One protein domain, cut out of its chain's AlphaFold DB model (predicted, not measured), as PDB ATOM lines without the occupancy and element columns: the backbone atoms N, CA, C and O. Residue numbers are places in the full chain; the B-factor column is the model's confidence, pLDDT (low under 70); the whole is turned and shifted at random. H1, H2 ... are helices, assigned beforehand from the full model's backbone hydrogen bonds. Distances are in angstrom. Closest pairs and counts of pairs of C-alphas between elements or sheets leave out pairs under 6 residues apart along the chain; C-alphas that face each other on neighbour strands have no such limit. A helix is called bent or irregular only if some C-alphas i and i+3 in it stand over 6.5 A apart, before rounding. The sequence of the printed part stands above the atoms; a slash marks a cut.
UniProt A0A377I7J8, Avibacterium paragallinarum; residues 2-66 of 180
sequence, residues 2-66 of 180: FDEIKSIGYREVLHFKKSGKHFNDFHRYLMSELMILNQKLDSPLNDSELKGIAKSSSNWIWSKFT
ATOM      1  N   PHE A   2      -6.503   6.296   5.512       85.69
ATOM      2  CA  PHE A   2      -7.940   6.038   5.254       85.69
ATOM      3  C   PHE A   2      -8.363   4.573   5.486       85.69
ATOM      4  O   PHE A   2      -9.395   4.303   6.102       85.69
ATOM      5  N   ASP A   3      -7.553   3.609   5.051       89.56
ATOM      6  CA  ASP A   3      -7.847   2.189   5.288       89.56
ATOM      7  C   ASP A   3      -7.661   1.789   6.756       89.56
ATOM      8  O   ASP A   3      -8.416   0.976   7.291       89.56
ATOM      9  N   GLU A   4      -6.706   2.413   7.445       92.25
ATOM     10  CA  GLU A   4      -6.455   2.183   8.870       92.25
ATOM     11  C   GLU A   4      -7.617   2.688   9.725       92.25
ATOM     12  O   GLU A   4      -8.108   1.945  10.575       92.25
ATOM     13  N   ILE A   5      -8.126   3.900   9.457       93.81
ATOM     14  CA  ILE A   5      -9.270   4.437  10.204       93.81
ATOM     15  C   ILE A   5     -10.543   3.628   9.942       93.81
ATOM     16  O   ILE A   5     -11.341   3.412  10.853       93.81
ATOM     17  N   LYS A   6     -10.711   3.090   8.726       92.62
ATOM     18  CA  LYS A   6     -11.786   2.137   8.429       92.62
ATOM     19  C   LYS A   6     -11.632   0.838   9.206       92.62
ATOM     20  O   LYS A   6     -12.605   0.379   9.794       92.62
ATOM     21  N   SER A   7     -10.431   0.264   9.243       94.06
ATOM     22  CA  SER A   7     -10.140  -0.950  10.013       94.06
ATOM     23  C   SER A   7     -10.434  -0.760  11.507       94.06
ATOM     24  O   SER A   7     -11.089  -1.601  12.126       94.06
ATOM     25  N   ILE A   8     -10.035   0.382  12.082       95.12
ATOM     26  CA  ILE A   8     -10.405   0.786  13.447       95.12
ATOM     27  C   ILE A   8     -11.931   0.873  13.577       95.12
ATOM     28  O   ILE A   8     -12.522   0.190  14.412       95.12
ATOM     29  N   GLY A   9     -12.594   1.625  12.699       95.25
ATOM     30  CA  GLY A   9     -14.040   1.814  12.762       95.25
ATOM     31  C   GLY A   9     -14.850   0.523  12.619       95.25
ATOM     32  O   GLY A   9     -15.853   0.367  13.311       95.25
ATOM     33  N   TYR A  10     -14.421  -0.435  11.791       93.88
ATOM     34  CA  TYR A  10     -15.093  -1.734  11.650       93.88
ATOM     35  C   TYR A  10     -15.050  -2.561  12.935       93.88
ATOM     36  O   TYR A  10     -16.011  -3.273  13.232       93.88
ATOM     37  N   ARG A  11     -13.947  -2.476  13.688       92.25
ATOM     38  CA  ARG A  11     -13.785  -3.185  14.964       92.25
ATOM     39  C   ARG A  11     -14.639  -2.558  16.064       92.25
ATOM     40  O   ARG A  11     -15.295  -3.283  16.806       92.25
ATOM     41  N   GLU A  12     -14.704  -1.229  16.102       95.50
ATOM     42  CA  GLU A  12     -15.286  -0.495  17.232       95.50
ATOM     43  C   GLU A  12     -16.780  -0.168  17.088       95.50
ATOM     44  O   GLU A  12     -17.499  -0.096  18.086       95.50
ATOM     45  N   VAL A  13     -17.306  -0.008  15.867       95.44
ATOM     46  CA  VAL A  13     -18.686   0.481  15.645       95.44
ATOM     47  C   VAL A  13     -19.751  -0.335  16.383       95.44
ATOM     48  O   VAL A  13     -20.707   0.225  16.924       95.44
ATOM     49  N   LEU A  14     -19.600  -1.661  16.446       93.44
ATOM     50  CA  LEU A  14     -20.564  -2.519  17.134       93.44
ATOM     51  C   LEU A  14     -20.464  -2.403  18.654       93.44
ATOM     52  O   LEU A  14     -21.481  -2.573  19.323       93.44
ATOM     53  N   HIS A  15     -19.281  -2.111  19.196       94.31
ATOM     54  CA  HIS A  15     -19.125  -1.836  20.619       94.31
ATOM     55  C   HIS A  15     -19.864  -0.546  20.985       94.31
ATOM     56  O   HIS A  15     -20.734  -0.574  21.851       94.31
ATOM     57  N   PHE A  16     -19.642   0.540  20.234       95.06
ATOM     58  CA  PHE A  16     -20.353   1.809  20.435       95.06
ATOM     59  C   PHE A  16     -21.876   1.631  20.410       95.06
ATOM     60  O   PHE A  16     -22.561   2.086  21.324       95.06
ATOM     61  N   LYS A  17     -22.402   0.908  19.412       92.44
ATOM     62  CA  LYS A  17     -23.844   0.643  19.304       92.44
ATOM     63  C   LYS A  17     -24.392  -0.195  20.461       92.44
ATOM     64  O   LYS A  17     -25.488   0.082  20.934       92.44
ATOM     65  N   LYS A  18     -23.652  -1.207  20.927       91.44
ATOM     66  CA  LYS A  18     -24.070  -2.058  22.057       91.44
ATOM     67  C   LYS A  18     -24.017  -1.331  23.398       91.44
ATOM     68  O   LYS A  18     -24.834  -1.614  24.263       91.44
ATOM     69  N   SER A  19     -23.091  -0.392  23.556       93.44
ATOM     70  CA  SER A  19     -22.940   0.425  24.763       93.44
ATOM     71  C   SER A  19     -23.907   1.614  24.827       93.44
ATOM     72  O   SER A  19     -23.743   2.470  25.689       93.44
ATOM     73  N   GLY A  20     -24.875   1.708  23.908       91.50
ATOM     74  CA  GLY A  20     -25.853   2.801  23.868       91.50
ATOM     75  C   GLY A  20     -25.289   4.148  23.408       91.50
ATOM     76  O   GLY A  20     -25.969   5.159  23.538       91.50
ATOM     77  N   LYS A  21     -24.063   4.187  22.868       93.19
ATOM     78  CA  LYS A  21     -23.462   5.421  22.347       93.19
ATOM     79  C   LYS A  21     -24.097   5.811  21.017       93.19
ATOM     80  O   LYS A  21     -24.558   4.959  20.252       93.19
ATOM     81  N   HIS A  22     -24.070   7.102  20.708       94.62
ATOM     82  CA  HIS A  22     -24.670   7.638  19.492       94.62
ATOM     83  C   HIS A  22     -23.621   7.924  18.415       94.62
ATOM     84  O   HIS A  22     -22.410   7.896  18.643       94.62
ATOM     85  N   PHE A  23     -24.102   8.234  17.208       95.81
ATOM     86  CA  PHE A  23     -23.257   8.545  16.056       95.81
ATOM     87  C   PHE A  23     -22.200   9.617  16.362       95.81
ATOM     88  O   PHE A  23     -21.049   9.478  15.955       95.81
ATOM     89  N   ASN A  24     -22.568  10.657  17.114       96.56
ATOM     90  CA  ASN A  24     -21.657  11.750  17.449       96.56
ATOM     91  C   ASN A  24     -20.479  11.292  18.318       96.56
ATOM     92  O   ASN A  24     -19.379  11.813  18.153       96.56
ATOM     93  N   ASP A  25     -20.683  10.320  19.210       96.88
ATOM     94  CA  ASP A  25     -19.610   9.763  20.039       96.88
ATOM     95  C   ASP A  25     -18.644   8.946  19.184       96.88
ATOM     96  O   ASP A  25     -17.428   9.061  19.317       96.88
ATOM     97  N   PHE A  26     -19.189   8.158  18.254       97.19
ATOM     98  CA  PHE A  26     -18.398   7.377  17.307       97.19
ATOM     99  C   PHE A  26     -17.616   8.266  16.330       97.19
ATOM    100  O   PHE A  26     -16.449   8.003  16.046       97.19
ATOM    101  N   HIS A  27     -18.226   9.346  15.840       97.62
ATOM    102  CA  HIS A  27     -17.555  10.319  14.983       97.62
ATOM    103  C   HIS A  27     -16.402  11.016  15.714       97.62
ATOM    104  O   HIS A  27     -15.301  11.090  15.170       97.62
ATOM    105  N   ARG A  28     -16.623  11.468  16.960       97.31
ATOM    106  CA  ARG A  28     -15.562  12.057  17.797       97.31
ATOM    107  C   ARG A  28     -14.418  11.075  18.036       97.31
ATOM    108  O   ARG A  28     -13.264  11.466  17.913       97.31
ATOM    109  N   TYR A  29     -14.743   9.814  18.312       97.38
ATOM    110  CA  TYR A  29     -13.753   8.754  18.478       97.38
ATOM    111  C   TYR A  29     -12.900   8.546  17.217       97.38
ATOM    112  O   TYR A  29     -11.674   8.564  17.286       97.38
ATOM    113  N   LEU A  30     -13.523   8.419  16.039       96.69
ATOM    114  CA  LEU A  30     -12.757   8.284  14.797       96.69
ATOM    115  C   LEU A  30     -11.935   9.536  14.478       96.69
ATOM    116  O   LEU A  30     -10.834   9.409  13.955       96.69
ATOM    117  N   MET A  31     -12.428  10.731  14.810       97.06
ATOM    118  CA  MET A  31     -11.644  11.956  14.660       97.06
ATOM    119  C   MET A  31     -10.394  11.928  15.551       97.06
ATOM    120  O   MET A  31      -9.306  12.206  15.057       97.06
ATOM    121  N   SER A  32     -10.509  11.536  16.827       96.62
ATOM    122  CA  SER A  32      -9.344  11.453  17.721       96.62
ATOM    123  C   SER A  32      -8.318  10.420  17.255       96.62
ATOM    124  O   SER A  32      -7.125  10.711  17.240       96.62
ATOM    125  N   GLU A  33      -8.767   9.243  16.807       96.75
ATOM    126  CA  GLU A  33      -7.877   8.213  16.253       96.75
ATOM    127  C   GLU A  33      -7.171   8.709  14.986       96.75
ATOM    128  O   GLU A  33      -5.971   8.508  14.806       96.75
ATOM    129  N   LEU A  34      -7.898   9.418  14.122       95.62
ATOM    130  CA  LEU A  34      -7.338   9.988  12.906       95.62
ATOM    131  C   LEU A  34      -6.291  11.071  13.208       95.62
ATOM    132  O   LEU A  34      -5.256  11.100  12.551       95.62
ATOM    133  N   MET A  35      -6.512  11.915  14.221       95.00
ATOM    134  CA  MET A  35      -5.520  12.899  14.672       95.00
ATOM    135  C   MET A  35      -4.242  12.221  15.182       95.00
ATOM    136  O   MET A  35      -3.147  12.653  14.829       95.00
ATOM    137  N   ILE A  36      -4.369  11.132  15.948       94.81
ATOM    138  CA  ILE A  36      -3.220  10.344  16.428       94.81
ATOM    139  C   ILE A  36      -2.458   9.719  15.254       94.81
ATOM    140  O   ILE A  36      -1.228   9.736  15.236       94.81
ATOM    141  N   LEU A  37      -3.163   9.170  14.260       94.31
ATOM    142  CA  LEU A  37      -2.530   8.650  13.046       94.31
ATOM    143  C   LEU A  37      -1.829   9.764  12.257       94.31
ATOM    144  O   LEU A  37      -0.748   9.538  11.722       94.31
ATOM    145  N   ASN A  38      -2.415  10.961  12.207       95.00
ATOM    146  CA  ASN A  38      -1.869  12.096  11.467       95.00
ATOM    147  C   ASN A  38      -0.573  12.641  12.064       95.00
ATOM    148  O   ASN A  38       0.321  13.028  11.321       95.00
ATOM    149  N   GLN A  39      -0.436  12.605  13.390       93.75
ATOM    150  CA  GLN A  39       0.793  13.002  14.085       93.75
ATOM    151  C   GLN A  39       1.997  12.108  13.765       93.75
ATOM    152  O   GLN A  39       3.130  12.508  14.004       93.75
ATOM    153  N   LYS A  40       1.764  10.895  13.254       92.94
ATOM    154  CA  LYS A  40       2.826   9.949  12.887       92.94
ATOM    155  C   LYS A  40       3.325  10.132  11.454       92.94
ATOM    156  O   LYS A  40       4.235   9.414  11.055       92.94
ATOM    157  N   LEU A  41       2.699  11.010  10.672       90.44
ATOM    158  CA  LEU A  41       3.146  11.303   9.317       90.44
ATOM    159  C   LEU A  41       4.291  12.313   9.345       90.44
ATOM    160  O   LEU A  41       4.227  13.294  10.081       90.44
ATOM    161  N   ASP A  42       5.269  12.124   8.460       90.88
ATOM    162  CA  ASP A  42       6.347  13.099   8.243       90.88
ATOM    163  C   ASP A  42       5.796  14.459   7.775       90.88
ATOM    164  O   ASP A  42       6.321  15.511   8.134       90.88
ATOM    165  N   SER A  43       4.682  14.429   7.034       91.25
ATOM    166  CA  SER A  43       3.916  15.601   6.597       91.25
ATOM    167  C   SER A  43       2.444  15.445   7.003       91.25
ATOM    168  O   SER A  43       1.684  14.784   6.288       91.25
ATOM    169  N   PRO A  44       2.023  16.014   8.148       92.38
ATOM    170  CA  PRO A  44       0.646  15.920   8.625       92.38
ATOM    171  C   PRO A  44      -0.360  16.592   7.683       92.38
ATOM    172  O   PRO A  44      -0.129  17.690   7.175       92.38
ATOM    173  N   LEU A  45      -1.516  15.952   7.506       93.06
ATOM    174  CA  LEU A  45      -2.663  16.516   6.795       93.06
ATOM    175  C   LEU A  45      -3.273  17.684   7.569       93.06
ATOM    176  O   LEU A  45      -3.189  17.747   8.803       93.06
ATOM    177  N   ASN A  46      -3.942  18.579   6.844       93.81
ATOM    178  CA  ASN A  46      -4.633  19.706   7.460       93.81
ATOM    179  C   ASN A  46      -5.956  19.274   8.125       93.81
ATOM    180  O   ASN A  46      -6.543  18.238   7.816       93.81
ATOM    181  N   ASP A  47      -6.460  20.104   9.036       92.50
ATOM    182  CA  ASP A  47      -7.666  19.798   9.814       92.50
ATOM    183  C   ASP A  47      -8.929  19.610   8.942       92.50
ATOM    184  O   ASP A  47      -9.787  18.779   9.248       92.50
ATOM    185  N   SER A  48      -9.033  20.322   7.817       93.25
ATOM    186  CA  SER A  48     -10.163  20.197   6.887       93.25
ATOM    187  C   SER A  48     -10.212  18.819   6.221       93.25
ATOM    188  O   SER A  48     -11.283  18.211   6.130       93.25
ATOM    189  N   GLU A  49      -9.060  18.297   5.801       93.44
ATOM    190  CA  GLU A  49      -8.923  16.953   5.235       93.44
ATOM    191  C   GLU A  49      -9.257  15.882   6.274       93.44
ATOM    192  O   GLU A  49     -10.036  14.965   5.988       93.44
ATOM    193  N   LEU A  50      -8.756  16.036   7.504       94.81
ATOM    194  CA  LEU A  50      -9.067  15.124   8.606       94.81
ATOM    195  C   LEU A  50     -10.571  15.082   8.891       94.81
ATOM    196  O   LEU A  50     -11.163  14.002   8.956       94.81
ATOM    197  N   LYS A  51     -11.224  16.247   8.982       94.81
ATOM    198  CA  LYS A  51     -12.680  16.349   9.163       94.81
ATOM    199  C   LYS A  51     -13.444  15.670   8.029       94.81
ATOM    200  O   LYS A  51     -14.422  14.963   8.287       94.81
ATOM    201  N   GLY A  52     -12.999  15.842   6.783       95.38
ATOM    202  CA  GLY A  52     -13.586  15.182   5.615       95.38
ATOM    203  C   GLY A  52     -13.489  13.655   5.694       95.38
ATOM    204  O   GLY A  52     -14.491  12.947   5.513       95.38
ATOM    205  N   ILE A  53     -12.308  13.136   6.034       94.44
ATOM    206  CA  ILE A  53     -12.054  11.699   6.192       94.44
ATOM    207  C   ILE A  53     -12.873  11.120   7.350       94.44
ATOM    208  O   ILE A  53     -13.556  10.106   7.175       94.44
ATOM    209  N   ALA A  54     -12.848  11.765   8.517       95.69
ATOM    210  CA  ALA A  54     -13.575  11.314   9.698       95.69
ATOM    211  C   ALA A  54     -15.086  11.288   9.440       95.69
ATOM    212  O   ALA A  54     -15.740  10.290   9.737       95.69
ATOM    213  N   LYS A  55     -15.642  12.343   8.829       95.50
ATOM    214  CA  LYS A  55     -17.078  12.451   8.524       95.50
ATOM    215  C   LYS A  55     -17.533  11.400   7.517       95.50
ATOM    216  O   LYS A  55     -18.541  10.730   7.740       95.50
ATOM    217  N   SER A  56     -16.813  11.250   6.406       95.19
ATOM    218  CA  SER A  56     -17.164  10.267   5.372       95.19
ATOM    219  C   SER A  56     -17.077   8.834   5.908       95.19
ATOM    220  O   SER A  56     -18.011   8.048   5.728       95.19
ATOM    221  N   SER A  57     -16.008   8.520   6.644       95.38
ATOM    222  CA  SER A  57     -15.794   7.200   7.241       95.38
ATOM    223  C   SER A  57     -16.831   6.892   8.315       95.38
ATOM    224  O   SER A  57     -17.471   5.842   8.259       95.38
ATOM    225  N   SER A  58     -17.061   7.809   9.261       96.56
ATOM    226  CA  SER A  58     -18.009   7.581  10.353       96.56
ATOM    227  C   SER A  58     -19.430   7.387   9.829       96.56
ATOM    228  O   SER A  58     -20.104   6.454  10.261       96.56
ATOM    229  N   ASN A  59     -19.871   8.207   8.867       96.31
ATOM    230  CA  ASN A  59     -21.196   8.089   8.252       96.31
ATOM    231  C   ASN A  59     -21.393   6.728   7.588       96.31
ATOM    232  O   ASN A  59     -22.381   6.034   7.846       96.31
ATOM    233  N   TRP A  60     -20.441   6.333   6.741       95.56
ATOM    234  CA  TRP A  60     -20.540   5.083   6.004       95.56
ATOM    235  C   TRP A  60     -20.538   3.877   6.948       95.56
ATOM    236  O   TRP A  60     -21.409   3.011   6.853       95.56
ATOM    237  N   ILE A  61     -19.612   3.844   7.912       95.44
ATOM    238  CA  ILE A  61     -19.478   2.738   8.866       95.44
ATOM    239  C   ILE A  61     -20.715   2.644   9.762       95.44
ATOM    240  O   ILE A  61     -21.309   1.573   9.897       95.44
ATOM    241  N   TRP A  62     -21.159   3.767  10.327       95.38
ATOM    242  CA  TRP A  62     -22.321   3.785  11.209       95.38
ATOM    243  C   TRP A  62     -23.598   3.330  10.499       95.38
ATOM    244  O   TRP A  62     -24.395   2.589  11.077       95.38
ATOM    245  N   SER A  63     -23.784   3.723   9.238       93.00
ATOM    246  CA  SER A  63     -24.940   3.318   8.434       93.00
ATOM    247  C   SER A  63     -24.891   1.835   8.041       93.00
ATOM    248  O   SER A  63     -25.908   1.138   8.077       93.00
ATOM    249  N   LYS A  64     -23.717   1.317   7.659       90.69
ATOM    250  CA  LYS A  64     -23.604  -0.029   7.079       90.69
ATOM    251  C   LYS A  64     -23.530  -1.149   8.112       90.69
ATOM    252  O   LYS A  64     -24.052  -2.231   7.833       90.69
ATOM    253  N   PHE A  65     -22.929  -0.911   9.277       90.25
ATOM    254  CA  PHE A  65     -22.678  -1.948  10.277       90.25
ATOM    255  C   PHE A  65     -23.766  -1.961  11.348       90.25
ATOM    256  O   PHE A  65     -23.910  -1.015  12.123       90.25
ATOM    257  N   THR A  66     -24.523  -3.053  11.416       87.94
ATOM    258  CA  THR A  66     -25.521  -3.288  12.466       87.94
ATOM    259  C   THR A  66     -25.267  -4.632  13.150       87.94
ATOM    260  O   THR A  66     -24.648  -5.515  12.537       87.94
TER     261      THR A  66
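AT A GLANCE: This is residues 2 to 66 of the 180 residues of a protein of Avibacterium paragallinarum (UniProt A0A377I7J8). Three helices of similar length pack together round a common core, their centres at the corners of a triangle: H1 and H2 make a hairpin, and H3 crosses both at a slant. The body is drawn out along one axis, with the H1 to H2 link at one end of it and the link between H2 and H3, residues 39 to 46, at the other. The printed part has 65 residues with three named helices, in the order H1, H2, H3, and no named strand; the class is all helix. The whole is compact, with a radius of gyration of the C-alphas of 11.6 A, and its outline is a rod that spans 36 by 18 by 16 A.

HOW THE PARTS SIT: The printed part begins with H1, residues 2 to 18, which has a kink of 38 degrees near residue 11. H1 is irregular: C-alphas 11 and 14 are 7.1 A apart, where about 5 A is found in a regular helix, and its line is a rough one. A tight link of 4 residues leads to H2, residues 23 to 38. H1 and H2 touch, with 8 pairs of C-alphas within 8 A. Their closest C-alphas are those of Ile 5 and Leu 34, 6.5 A apart. They run opposite ways at a shallow tilt of 32 degrees and form a helical hairpin. A short link of 8 residues leads on to H3, residues 47 to 64. H2 and H3 touch, with 15 pairs of C-alphas within 8 A. The closest C-alphas of these two are those of Met 31 and Ala 54, 5.4 A apart, and the centres of the two helices are 8.9 A apart. H2 and H3 run opposite ways at a steep tilt of 46 degrees. H3 also touches H1, with 10 pairs of C-alphas within 8 A. The closest C-alphas of H1 and H3 are those of Lys 6 and Ser 57, 6.6 A apart. These two helices run the same way at a steep tilt of 49 degrees. Of the three pairs of helices one is at a shallow tilt, and the helix packing is mostly crossed, but only just. In H2 and H3 every O i to N i+4 pair is within hydrogen-bond range; in H1 11 of 13 are.

IN THESE COORDINATES: H1 runs from Phe 2 to Lys 18, 17 residues, and measures 24.7 A from first to last C-alpha. Its first C-alpha, that of Phe 2, is at (-7.940, 6.038, 5.254). H2 runs from Phe 23 to Asn 38, 16 residues, and measures 22.2 A. C-alpha 23 is at (-23.257, 8.545, 16.056) and C-alpha 38 at (-1.869, 12.096, 11.467), and the N-to-C direction of H2 is (0.98, 0.06, -0.21). H3 runs from Asp 47 to Lys 64 and is the longest helix by residues, with 18. It measures 25.6 A and ends with C-alpha 64 at (-23.604, -0.029, 7.079).

THE WHOLE: The two C-alphas farthest apart are those of Gly 20 and Asp 42, at 37.2 A. The first and last printed C-alphas, those of Phe 2 and Thr 66, are 21.2 A apart. The printed part has no cut, and neither of its two links between helices is long. The mean pLDDT of the printed part is 94.1, and no printed residue is under 70. The mean pLDDT is 93 in H1, 96 in H2 and 95 in H3.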